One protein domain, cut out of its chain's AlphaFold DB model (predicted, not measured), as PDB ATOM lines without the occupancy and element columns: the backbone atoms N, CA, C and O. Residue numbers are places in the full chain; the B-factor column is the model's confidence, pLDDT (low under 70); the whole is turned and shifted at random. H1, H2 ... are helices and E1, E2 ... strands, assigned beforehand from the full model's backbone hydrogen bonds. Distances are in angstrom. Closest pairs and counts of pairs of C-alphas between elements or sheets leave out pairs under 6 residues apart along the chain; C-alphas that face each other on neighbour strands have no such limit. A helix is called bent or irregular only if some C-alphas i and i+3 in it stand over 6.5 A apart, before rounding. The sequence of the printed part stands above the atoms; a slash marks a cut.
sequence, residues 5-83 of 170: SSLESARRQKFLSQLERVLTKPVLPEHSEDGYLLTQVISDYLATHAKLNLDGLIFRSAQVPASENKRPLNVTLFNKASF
ATOM      1  N   SER A   5      50.381 -23.852 121.622       66.69
ATOM      2  CA  SER A   5      51.255 -22.973 120.828       66.69
ATOM      3  C   SER A   5      50.537 -21.705 120.330       66.69
ATOM      4  O   SER A   5      51.124 -20.618 120.253       66.69
ATOM      5  N   SER A   6      49.234 -21.823 120.052       73.50
ATOM      6  CA  SER A   6      48.388 -20.717 119.590       73.50
ATOM      7  C   SER A   6      48.108 -19.723 120.719       73.50
ATOM      8  O   SER A   6      48.016 -18.519 120.477       73.50
ATOM      9  N   LEU A   7      48.034 -20.202 121.967       80.81
ATOM     10  CA  LEU A   7      47.851 -19.353 123.145       80.81
ATOM     11  C   LEU A   7      49.086 -18.488 123.432       80.81
ATOM     12  O   LEU A   7      48.944 -17.291 123.682       80.81
ATOM     13  N   GLU A   8      50.290 -19.060 123.363       80.44
ATOM     14  CA  GLU A   8      51.539 -18.317 123.587       80.44
ATOM     15  C   GLU A   8      51.775 -17.259 122.503       80.44
ATOM     16  O   GLU A   8      52.130 -16.115 122.802       80.44
ATOM     17  N   SER A   9      51.468 -17.589 121.247       80.19
ATOM     18  CA  SER A   9      51.522 -16.629 120.138       80.19
ATOM     19  C   SER A   9      50.534 -15.473 120.335       80.19
ATOM     20  O   SER A   9      50.906 -14.308 120.178       80.19
ATOM     21  N   ALA A  10      49.303 -15.764 120.767       82.88
ATOM     22  CA  ALA A  10      48.299 -14.743 121.063       82.88
ATOM     23  C   ALA A  10      48.698 -13.849 122.252       82.88
ATOM     24  O   ALA A  10      48.501 -12.631 122.209       82.88
ATOM     25  N   ARG A  11      49.300 -14.424 123.302       83.19
ATOM     26  CA  ARG A  11      49.839 -13.669 124.446       83.19
ATOM     27  C   ARG A  11      50.965 -12.739 124.021       83.19
ATOM     28  O   ARG A  11      50.928 -11.556 124.358       83.19
ATOM     29  N   ARG A  12      51.917 -13.245 123.232       84.94
ATOM     30  CA  ARG A  12      53.021 -12.449 122.690       84.94
ATOM     31  C   ARG A  12      52.507 -11.317 121.809       84.94
ATOM     32  O   ARG A  12      52.945 -10.185 121.975       84.94
ATOM     33  N   GLN A  13      51.556 -11.594 120.918       84.31
ATOM     34  CA  GLN A  13      50.945 -10.568 120.075       84.31
ATOM     35  C   GLN A  13      50.279  -9.481 120.924       84.31
ATOM     36  O   GLN A  13      50.529  -8.298 120.709       84.31
ATOM     37  N   LYS A  14      49.485  -9.866 121.928       86.12
ATOM     38  CA  LYS A  14      48.819  -8.917 122.825       86.12
ATOM     39  C   LYS A  14      49.820  -8.061 123.603       86.12
ATOM     40  O   LYS A  14      49.626  -6.852 123.693       86.12
ATOM     41  N   PHE A  15      50.885  -8.670 124.122       86.44
ATOM     42  CA  PHE A  15      51.970  -7.958 124.794       86.44
ATOM     43  C   PHE A  15      52.645  -6.950 123.855       86.44
ATOM     44  O   PHE A  15      52.747  -5.775 124.197       86.44
ATOM     45  N   LEU A  16      53.041  -7.377 122.652       83.69
ATOM     46  CA  LEU A  16      53.694  -6.506 121.671       83.69
ATOM     47  C   LEU A  16      52.787  -5.353 121.232       83.69
ATOM     48  O   LEU A  16      53.255  -4.226 121.137       83.69
ATOM     49  N   SER A  17      51.487  -5.591 121.041       82.12
ATOM     50  CA  SER A  17      50.526  -4.524 120.737       82.12
ATOM     51  C   SER A  17      50.351  -3.536 121.894       82.12
ATOM     52  O   SER A  17      50.163  -2.343 121.669       82.12
ATOM     53  N   GLN A  18      50.404  -4.007 123.143       82.88
ATOM     54  CA  GLN A  18      50.358  -3.127 124.313       82.88
ATOM     55  C   GLN A  18      51.634  -2.293 124.442       82.88
ATOM     56  O   GLN A  18      51.535  -1.092 124.679       82.88
ATOM     57  N   LEU A  19      52.798  -2.915 124.242       81.50
ATOM     58  CA  LEU A  19      54.096  -2.246 124.228       81.50
ATOM     59  C   LEU A  19      54.160  -1.184 123.123       81.50
ATOM     60  O   LEU A  19      54.513  -0.042 123.397       81.50
ATOM     61  N   GLU A  20      53.739  -1.531 121.903       79.06
ATOM     62  CA  GLU A  20      53.632  -0.600 120.774       79.06
ATOM     63  C   GLU A  20      52.778   0.614 121.157       79.06
ATOM     64  O   GLU A  20      53.233   1.744 121.035       79.06
ATOM     65  N   ARG A  21      51.585   0.403 121.724       78.25
ATOM     66  CA  ARG A  21      50.695   1.503 122.130       78.25
ATOM     67  C   ARG A  21      51.320   2.443 123.166       78.25
ATOM     68  O   ARG A  21      51.001   3.630 123.173       78.25
ATOM     69  N   VAL A  22      52.154   1.916 124.061       76.94
ATOM     70  CA  VAL A  22      52.883   2.722 125.048       76.94
ATOM     71  C   VAL A  22      53.958   3.567 124.360       76.94
ATOM     72  O   VAL A  22      54.041   4.759 124.634       76.94
ATOM     73  N   LEU A  23      54.711   2.978 123.423       72.38
ATOM     74  CA  LEU A  23      55.766   3.658 122.660       72.38
ATOM     75  C   LEU A  23      55.228   4.718 121.684       72.38
ATOM     76  O   LEU A  23      55.915   5.689 121.388       72.38
ATOM     77  N   THR A  24      54.005   4.552 121.173       70.69
ATOM     78  CA  THR A  24      53.397   5.470 120.194       70.69
ATOM     79  C   THR A  24      52.447   6.493 120.812       70.69
ATOM     80  O   THR A  24      51.666   7.111 120.085       70.69
ATOM     81  N   LYS A  25      52.421   6.644 122.141       70.25
ATOM     82  CA  LYS A  25      51.535   7.620 122.780       70.25
ATOM     83  C   LYS A  25      52.055   9.036 122.480       70.25
ATOM     84  O   LYS A  25      53.198   9.324 122.827       70.25
ATOM     85  N   PRO A  26      51.251   9.926 121.865       58.09
ATOM     86  CA  PRO A  26      51.660  11.307 121.643       58.09
ATOM     87  C   PRO A  26      51.945  11.973 122.985       58.09
ATOM     88  O   PRO A  26      51.128  11.882 123.906       58.09
ATOM     89  N   VAL A  27      53.095  12.630 123.093       60.97
ATOM     90  CA  VAL A  27      53.456  13.378 124.291       60.97
ATOM     91  C   VAL A  27      53.127  14.846 124.044       60.97
ATOM     92  O   VAL A  27      53.645  15.448 123.105       60.97
ATOM     93  N   LEU A  28      52.214  15.404 124.843       57.94
ATOM     94  CA  LEU A  28      51.925  16.840 124.825       57.94
ATOM     95  C   LEU A  28      53.197  17.606 125.230       57.94
ATOM     96  O   LEU A  28      53.906  17.125 126.114       57.94
ATOM     97  N   PRO A  29      53.501  18.778 124.639       54.16
ATOM     98  CA  PRO A  29      54.727  19.527 124.943       54.16
ATOM     99  C   PRO A  29      54.915  19.790 126.446       54.16
ATOM    100  O   PRO A  29      56.017  19.652 126.972       54.16
ATOM    101  N   GLU A  30      53.813  20.074 127.139       56.78
ATOM    102  CA  GLU A  30      53.719  20.338 128.583       56.78
ATOM    103  C   GLU A  30      53.836  19.090 129.484       56.78
ATOM    104  O   GLU A  30      54.021  19.216 130.690       56.78
ATOM    105  N   HIS A  31      53.791  17.887 128.901       54.84
ATOM    106  CA  HIS A  31      53.999  16.594 129.575       54.84
ATOM    107  C   HIS A  31      55.117  15.773 128.914       54.84
ATOM    108  O   HIS A  31      55.158  14.545 129.038       54.84
ATOM    109  N   SER A  32      56.000  16.449 128.169       52.59
ATOM    110  CA  SER A  32      57.096  15.839 127.412       52.59
ATOM    111  C   SER A  32      57.982  14.963 128.301       52.59
ATOM    112  O   SER A  32      58.284  13.829 127.931       52.59
ATOM    113  N   GLU A  33      58.308  15.429 129.504       54.00
ATOM    114  CA  GLU A  33      59.215  14.734 130.422       54.00
ATOM    115  C   GLU A  33      58.743  13.309 130.780       54.00
ATOM    116  O   GLU A  33      59.531  12.369 130.680       54.00
ATOM    117  N   ASP A  34      57.451  13.098 131.064       56.16
ATOM    118  CA  ASP A  34      56.923  11.790 131.491       56.16
ATOM    119  C   ASP A  34      56.833  10.766 130.344       56.16
ATOM    120  O   ASP A  34      57.127   9.576 130.511       56.16
ATOM    121  N   GLY A  35      56.403  11.208 129.157       58.53
ATOM    122  CA  GLY A  35      56.218  10.329 127.997       58.53
ATOM    123  C   GLY A  35      57.539   9.890 127.360       58.53
ATOM    124  O   GLY A  35      57.676   8.738 126.929       58.53
ATOM    125  N   TYR A  36      58.532  10.784 127.341       63.19
ATOM    126  CA  TYR A  36      59.873  10.451 126.866       63.19
ATOM    127  C   TYR A  36      60.633   9.577 127.867       63.19
ATOM    128  O   TYR A  36      61.302   8.641 127.430       63.19
ATOM    129  N   LEU A  37      60.455   9.781 129.180       65.62
ATOM    130  CA  LEU A  37      61.097   8.955 130.207       65.62
ATOM    131  C   LEU A  37      60.714   7.473 130.081       65.62
ATOM    132  O   LEU A  37      61.576   6.600 130.125       65.62
ATOM    133  N   LEU A  38      59.434   7.165 129.855       70.31
ATOM    134  CA  LEU A  38      58.990   5.775 129.704       70.31
ATOM    135  C   LEU A  38      59.590   5.103 128.459       70.31
ATOM    136  O   LEU A  38      60.047   3.961 128.523       70.31
ATOM    137  N   THR A  39      59.628   5.821 127.334       69.94
ATOM    138  CA  THR A  39      60.248   5.330 126.093       69.94
ATOM    139  C   THR A  39      61.751   5.111 126.274       69.94
ATOM    140  O   THR A  39      62.287   4.110 125.793       69.94
ATOM    141  N   GLN A  40      62.423   6.000 127.010       73.62
ATOM    142  CA  GLN A  40      63.842   5.884 127.345       73.62
ATOM    143  C   GLN A  40      64.118   4.672 128.237       73.62
ATOM    144  O   GLN A  40      64.976   3.870 127.886       73.62
ATOM    145  N   VAL A  41      63.357   4.468 129.318       75.81
ATOM    146  CA  VAL A  41      63.540   3.318 130.228       75.81
ATOM    147  C   VAL A  41      63.283   1.987 129.516       75.81
ATOM    148  O   VAL A  41      64.038   1.034 129.696       75.81
ATOM    149  N   ILE A  42      62.246   1.906 128.672       79.06
ATOM    150  CA  ILE A  42      61.980   0.702 127.867       79.06
ATOM    151  C   ILE A  42      63.130   0.445 126.886       79.06
ATOM    152  O   ILE A  42      63.572  -0.696 126.746       79.06
ATOM    153  N   SER A  43      63.612   1.491 126.212       75.25
ATOM    154  CA  SER A  43      64.723   1.375 125.264       75.25
ATOM    155  C   SER A  43      66.009   0.944 125.965       75.25
ATOM    156  O   SER A  43      66.689   0.056 125.467       75.25
ATOM    157  N   ASP A  44      66.306   1.501 127.140       76.88
ATOM    158  CA  ASP A  44      67.487   1.163 127.934       76.88
ATOM    159  C   ASP A  44      67.441  -0.283 128.449       76.88
ATOM    160  O   ASP A  44      68.399  -1.040 128.277       76.88
ATOM    161  N   TYR A  45      66.289  -0.728 128.969       82.88
ATOM    162  CA  TYR A  45      66.091  -2.128 129.353       82.88
ATOM    163  C   TYR A  45      66.323  -3.071 128.168       82.88
ATOM    164  O   TYR A  45      67.035  -4.064 128.290       82.88
ATOM    165  N   LEU A  46      65.746  -2.768 127.001       83.12
ATOM    166  CA  LEU A  46      65.897  -3.607 125.811       83.12
ATOM    167  C   LEU A  46      67.324  -3.576 125.244       83.12
ATOM    168  O   LEU A  46      67.777  -4.594 124.724       83.12
ATOM    169  N   ALA A  47      68.028  -2.450 125.367       80.56
ATOM    170  CA  ALA A  47      69.402  -2.279 124.907       80.56
ATOM    171  C   ALA A  47      70.426  -3.022 125.775       80.56
ATOM    172  O   ALA A  47      71.420  -3.528 125.256       80.56
ATOM    173  N   THR A  48      70.192  -3.083 127.087       80.88
ATOM    174  CA  THR A  48      71.145  -3.632 128.069       80.88
ATOM    175  C   THR A  48      70.868  -5.087 128.441       80.88
ATOM    176  O   THR A  48      71.710  -5.750 129.053       80.88
ATOM    177  N   HIS A  49      69.706  -5.632 128.071       82.25
ATOM    178  CA  HIS A  49      69.328  -6.988 128.445       82.25
ATOM    179  C   HIS A  49      70.217  -8.040 127.758       82.25
ATOM    180  O   HIS A  49      70.058  -8.343 126.580       82.25
ATOM    181  N   ALA A  50      71.083  -8.700 128.534       75.75
ATOM    182  CA  ALA A  50      72.151  -9.590 128.052       75.75
ATOM    183  C   ALA A  50      71.726 -10.706 127.071       75.75
ATOM    184  O   ALA A  50      72.530 -11.166 126.267       75.75
ATOM    185  N   LYS A  51      70.470 -11.169 127.136       84.00
ATOM    186  CA  LYS A  51      69.933 -12.202 126.223       84.00
ATOM    187  C   LYS A  51      69.246 -11.642 124.976       84.00
ATOM    188  O   LYS A  51      69.016 -12.381 124.025       84.00
ATOM    189  N   LEU A  52      68.858 -10.369 125.000       74.25
ATOM    190  CA  LEU A  52      68.157  -9.710 123.905       74.25
ATOM    191  C   LEU A  52      69.215  -8.977 123.082       74.25
ATOM    192  O   LEU A  52      69.519  -7.816 123.317       74.25
ATOM    193  N   ASN A  53      69.820  -9.679 122.124       81.44
ATOM    194  CA  ASN A  53      70.790  -9.093 121.200       81.44
ATOM    195  C   ASN A  53      70.081  -8.236 120.132       81.44
ATOM    196  O   ASN A  53      70.120  -8.546 118.949       81.44
ATOM    197  N   LEU A  54      69.378  -7.191 120.564       86.75
ATOM    198  CA  LEU A  54      68.611  -6.289 119.705       86.75
ATOM    199  C   LEU A  54      69.450  -5.065 119.349       86.75
ATOM    200  O   LEU A  54      70.155  -4.555 120.212       86.75
ATOM    201  N   ASP A  55      69.354  -4.584 118.114       86.69
ATOM    202  CA  ASP A  55      70.054  -3.372 117.654       86.69
ATOM    203  C   ASP A  55      69.198  -2.110 117.791       86.69
ATOM    204  O   ASP A  55      69.697  -0.993 117.686       86.69
ATOM    205  N   GLY A  56      67.900  -2.274 118.042       87.12
ATOM    206  CA  GLY A  56      66.965  -1.168 118.098       87.12
ATOM    207  C   GLY A  56      65.508  -1.604 118.050       87.12
ATOM    208  O   GLY A  56      65.175  -2.779 118.230       87.12
ATOM    209  N   LEU A  57      64.632  -0.635 117.788       85.62
ATOM    210  CA  LEU A  57      63.185  -0.792 117.701       85.62
ATOM    211  C   LEU A  57      62.648  -0.134 116.436       85.62
ATOM    212  O   LEU A  57      63.058   0.967 116.074       85.62
ATOM    213  N   ILE A  58      61.670  -0.793 115.817       85.81
ATOM    214  CA  ILE A  58      60.852  -0.234 114.741       85.81
ATOM    215  C   ILE A  58      59.413  -0.202 115.246       85.81
ATOM    216  O   ILE A  58      58.868  -1.234 115.639       85.81
ATOM    217  N   PHE A  59      58.800   0.976 115.258       80.88
ATOM    218  CA  PHE A  59      57.449   1.175 115.783       80.88
ATOM    219  C   PHE A  59      56.710   2.243 114.979       80.88
ATOM    220  O   PHE A  59      57.323   2.997 114.231       80.88
ATOM    221  N   ARG A  60      55.380   2.303 115.074       78.12
ATOM    222  CA  ARG A  60      54.607   3.290 114.301       78.12
ATOM    223  C   ARG A  60      54.882   4.708 114.781       78.12
ATOM    224  O   ARG A  60      55.046   4.949 115.971       78.12
ATOM    225  N   SER A  61      54.880   5.657 113.854       75.94
ATOM    226  CA  SER A  61      54.946   7.066 114.220       75.94
ATOM    227  C   SER A  61      53.663   7.497 114.933       75.94
ATOM    228  O   SER A  61      52.559   7.194 114.484       75.94
ATOM    229  N   ALA A  62      53.815   8.229 116.038       69.12
ATOM    230  CA  ALA A  62      52.707   8.854 116.763       69.12
ATOM    231  C   ALA A  62      52.189  10.134 116.077       69.12
ATOM    232  O   ALA A  62      51.112  10.618 116.413       69.12
ATOM    233  N   GLN A  63      52.971  10.700 115.151       63.22
ATOM    234  CA  GLN A  63      52.759  12.041 114.592       63.22
ATOM    235  C   GLN A  63      51.954  12.046 113.292       63.22
ATOM    236  O   GLN A  63      51.512  13.102 112.853       63.22
ATOM    237  N   VAL A  64      51.769  10.886 112.662       65.44
ATOM    238  CA  VAL A  64      51.094  10.792 111.369       65.44
ATOM    239  C   VAL A  64      50.020   9.709 111.456       65.44
ATOM    240  O   VAL A  64      50.348   8.552 111.743       65.44
ATOM    241  N   PRO A  65      48.740  10.051 111.221       62.28
ATOM    242  CA  PRO A  65      47.691   9.050 111.145       62.28
ATOM    243  C   PRO A  65      48.009   8.048 110.033       62.28
ATOM    244  O   PRO A  65      48.578   8.395 108.997       62.28
ATOM    245  N   ALA A  66      47.664   6.779 110.249       60.84
ATOM    246  CA  ALA A  66      47.846   5.758 109.227       60.84
ATOM    247  C   ALA A  66      47.020   6.135 107.984       60.84
ATOM    248  O   ALA A  66      45.797   6.029 108.003       60.84
ATOM    249  N   SER A  67      47.690   6.577 106.920       60.84
ATOM    250  CA  SER A  67      47.079   6.736 105.600       60.84
ATOM    251  C   SER A  67      46.960   5.363 104.934       60.84
ATOM    252  O   SER A  67      47.768   4.468 105.201       60.84
ATOM    253  N   GLU A  68      45.976   5.196 104.048       57.19
ATOM    254  CA  GLU A  68      45.666   3.931 103.362       57.19
ATOM    255  C   GLU A  68      46.880   3.306 102.653       57.19
ATOM    256  O   GLU A  68      46.963   2.084 102.554       57.19
ATOM    257  N   ASN A  69      47.867   4.116 102.246       57.81
ATOM    258  CA  ASN A  69      48.999   3.656 101.437       57.81
ATOM    259  C   ASN A  69      50.362   3.637 102.149       57.81
ATOM    260  O   ASN A  69      51.302   3.044 101.619       57.81
ATOM    261  N   LYS A  70      50.512   4.255 103.332       60.25
ATOM    262  CA  LYS A  70      51.773   4.235 104.099       60.25
ATOM    263  C   LYS A  70      51.516   4.327 105.599       60.25
ATOM    264  O   LYS A  70      50.838   5.232 106.078       60.25
ATOM    265  N   ARG A  71      52.140   3.416 106.351       69.69
ATOM    266  CA  ARG A  71      52.258   3.503 107.810       69.69
ATOM    267  C   ARG A  71      53.655   4.023 108.135       69.69
ATOM    268  O   ARG A  71      54.600   3.247 108.010       69.69
ATOM    269  N   PRO A  72      53.814   5.304 108.488       76.25
ATOM    270  CA  PRO A  72      55.117   5.827 108.859       76.25
ATOM    271  C   PRO A  72      55.614   5.113 110.112       76.25
ATOM    272  O   PRO A  72      54.868   4.912 111.076       76.25
ATOM    273  N   LEU A  73      56.874   4.698 110.061       81.94
ATOM    274  CA  LEU A  73      57.558   4.008 111.139       81.94
ATOM    275  C   LEU A  73      58.677   4.906 111.649       81.94
ATOM    276  O   LEU A  73      59.377   5.541 110.864       81.94
ATOM    277  N   ASN A  74      58.845   4.918 112.961       80.69
ATOM    278  CA  ASN A  74      60.025   5.435 113.618       80.69
ATOM    279  C   ASN A  74      61.005   4.280 113.829       80.69
ATOM    280  O   ASN A  74      60.600   3.136 114.067       80.69
ATOM    281  N   VAL A  75      62.293   4.600 113.751       85.06
ATOM    282  CA  VAL A  75      63.387   3.674 114.039       85.06
ATOM    283  C   VAL A  75      64.233   4.280 115.146       85.06
ATOM    284  O   VAL A  75      64.678   5.420 115.031       85.06
ATOM    285  N   THR A  76      64.466   3.509 116.200       83.19
ATOM    286  CA  THR A  76      65.404   3.848 117.275       83.19
ATOM    287  C   THR A  76      66.517   2.819 117.263       83.19
ATOM    288  O   THR A  76      66.225   1.629 117.313       83.19
ATOM    289  N   LEU A  77      67.773   3.258 117.223       86.56
ATOM    290  CA  LEU A  77      68.939   2.382 117.344       86.56
ATOM    291  C   LEU A  77      69.487   2.450 118.770       86.56
ATOM    292  O   LEU A  77      69.557   3.524 119.364       86.56
ATOM    293  N   PHE A  78      69.858   1.300 119.323       86.12
ATOM    294  CA  PHE A  78      70.530   1.214 120.616       86.12
ATOM    295  C   PHE A  78      72.008   1.560 120.477       86.12
ATOM    296  O   PHE A  78      72.569   1.472 119.389       86.12
ATOM    297  N   ASN A  79      72.649   1.911 121.598       79.69
ATOM    298  CA  ASN A  79      74.009   2.453 121.611       79.69
ATOM    299  C   ASN A  79      75.005   1.628 120.774       79.69
ATOM    300  O   ASN A  79      75.693   2.182 119.925       79.69
ATOM    301  N   LYS A  80      75.006   0.296 120.920       80.19
ATOM    302  CA  LYS A  80      75.901  -0.602 120.167       80.19
ATOM    303  C   LYS A  80      75.728  -0.554 118.639       80.19
ATOM    304  O   LYS A  80      76.639  -0.945 117.927       80.19
ATOM    305  N   ALA A  81      74.568  -0.115 118.153       85.88
ATOM    306  CA  ALA A  81      74.211  -0.053 116.737       85.88
ATOM    307  C   ALA A  81      74.081   1.388 116.213       85.88
ATOM    308  O   ALA A  81      73.791   1.586 115.032       85.88
ATOM    309  N   SER A  82      74.301   2.396 117.062       85.94
ATOM    310  CA  SER A  82      74.189   3.814 116.705       85.94
ATOM    311  C   SER A  82      75.537   4.488 116.432       85.94
ATOM    312  O   SER A  82      75.582   5.708 116.279       85.94
ATOM    313  N   PHE A  83      76.643   3.740 116.410       85.00
ATOM    314  CA  PHE A  83      77.969   4.308 116.184       85.00
ATOM    315  C   PHE A  83      78.157   4.672 114.710       85.00
ATOM    316  O   PHE A  83      78.143   3.814 113.828       85.00
TER     317      PHE A  83
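Overview. This is residues 5 to 83 of the 170 residues of the protein "RES domain-containing protein" of Burkholderia cenocepacia (UniProt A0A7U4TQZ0). Two long helices, H1 and H2, come near each other where the end of H1 reaches the side of H2, and a small hairpin of two strands, E1 and E2, lies over that place, near residues 19 to 23 of H1 and 43 to 47 of H2. Residues 5 to 18 of H1 stick out as a long arm, and residues 28 to 34 and the loop of residues 65 to 70 stick out too. The printed part has 79 residues, with H1, H2, E1 and E2 in that order; the sheet, E1 - E2, is antiparallel and the class is mixed, helices and strands. It is only just loose, close to compact, with a radius of gyration of the C-alphas of 14.3 A and spans of 39 by 33 by 24 A.

Along the chain. H1 runs from residue 5, C-alpha at (51.255, -22.973, 120.828), to residue 23, over 27.1 A. H2, residues 29 to 48, covers 28.6 A; it has a kink of 26 degrees near residue 36 and is irregular, with C-alphas 30 and 33 8.1 A apart. E1 is residues 56 to 60, and E2 is residues 73 to 77, its last C-alpha at (68.939, 2.382, 117.344).

Arrangement. H1 and H2 are close but not clearly touching, the closest C-alphas being those of Leu 23 and Thr 39, 5.9 A; they run opposite ways at a steep tilt of 42 degrees. The closest C-alphas of H1 and E1 are those of Glu 20 and Phe 59, 6.5 A. Those of H2 and E1 are Ala 47 and Gly 56, 7.3 A. E1 and E2 form a hairpin, with N 57 and O 76 within hydrogen-bond range at 2.8 A. H1 and E2 are apart; H2 and E2 are only just apart, at 8.4 A. Each O i to N i+4 pair is within range in H1, and 12 of 16 are in H2.

Size, cuts and confidence. The C-alphas of Ser 5 and Glu 30, the two farthest apart, are 44.1 A apart. The printed part has no cut, and the link from E1 to E2 is long, with 12 residues. Mean pLDDT of the printed part is 74.6; residue 5, residues 26 to 37, residue 39 and residues 62 to 71 are under 70.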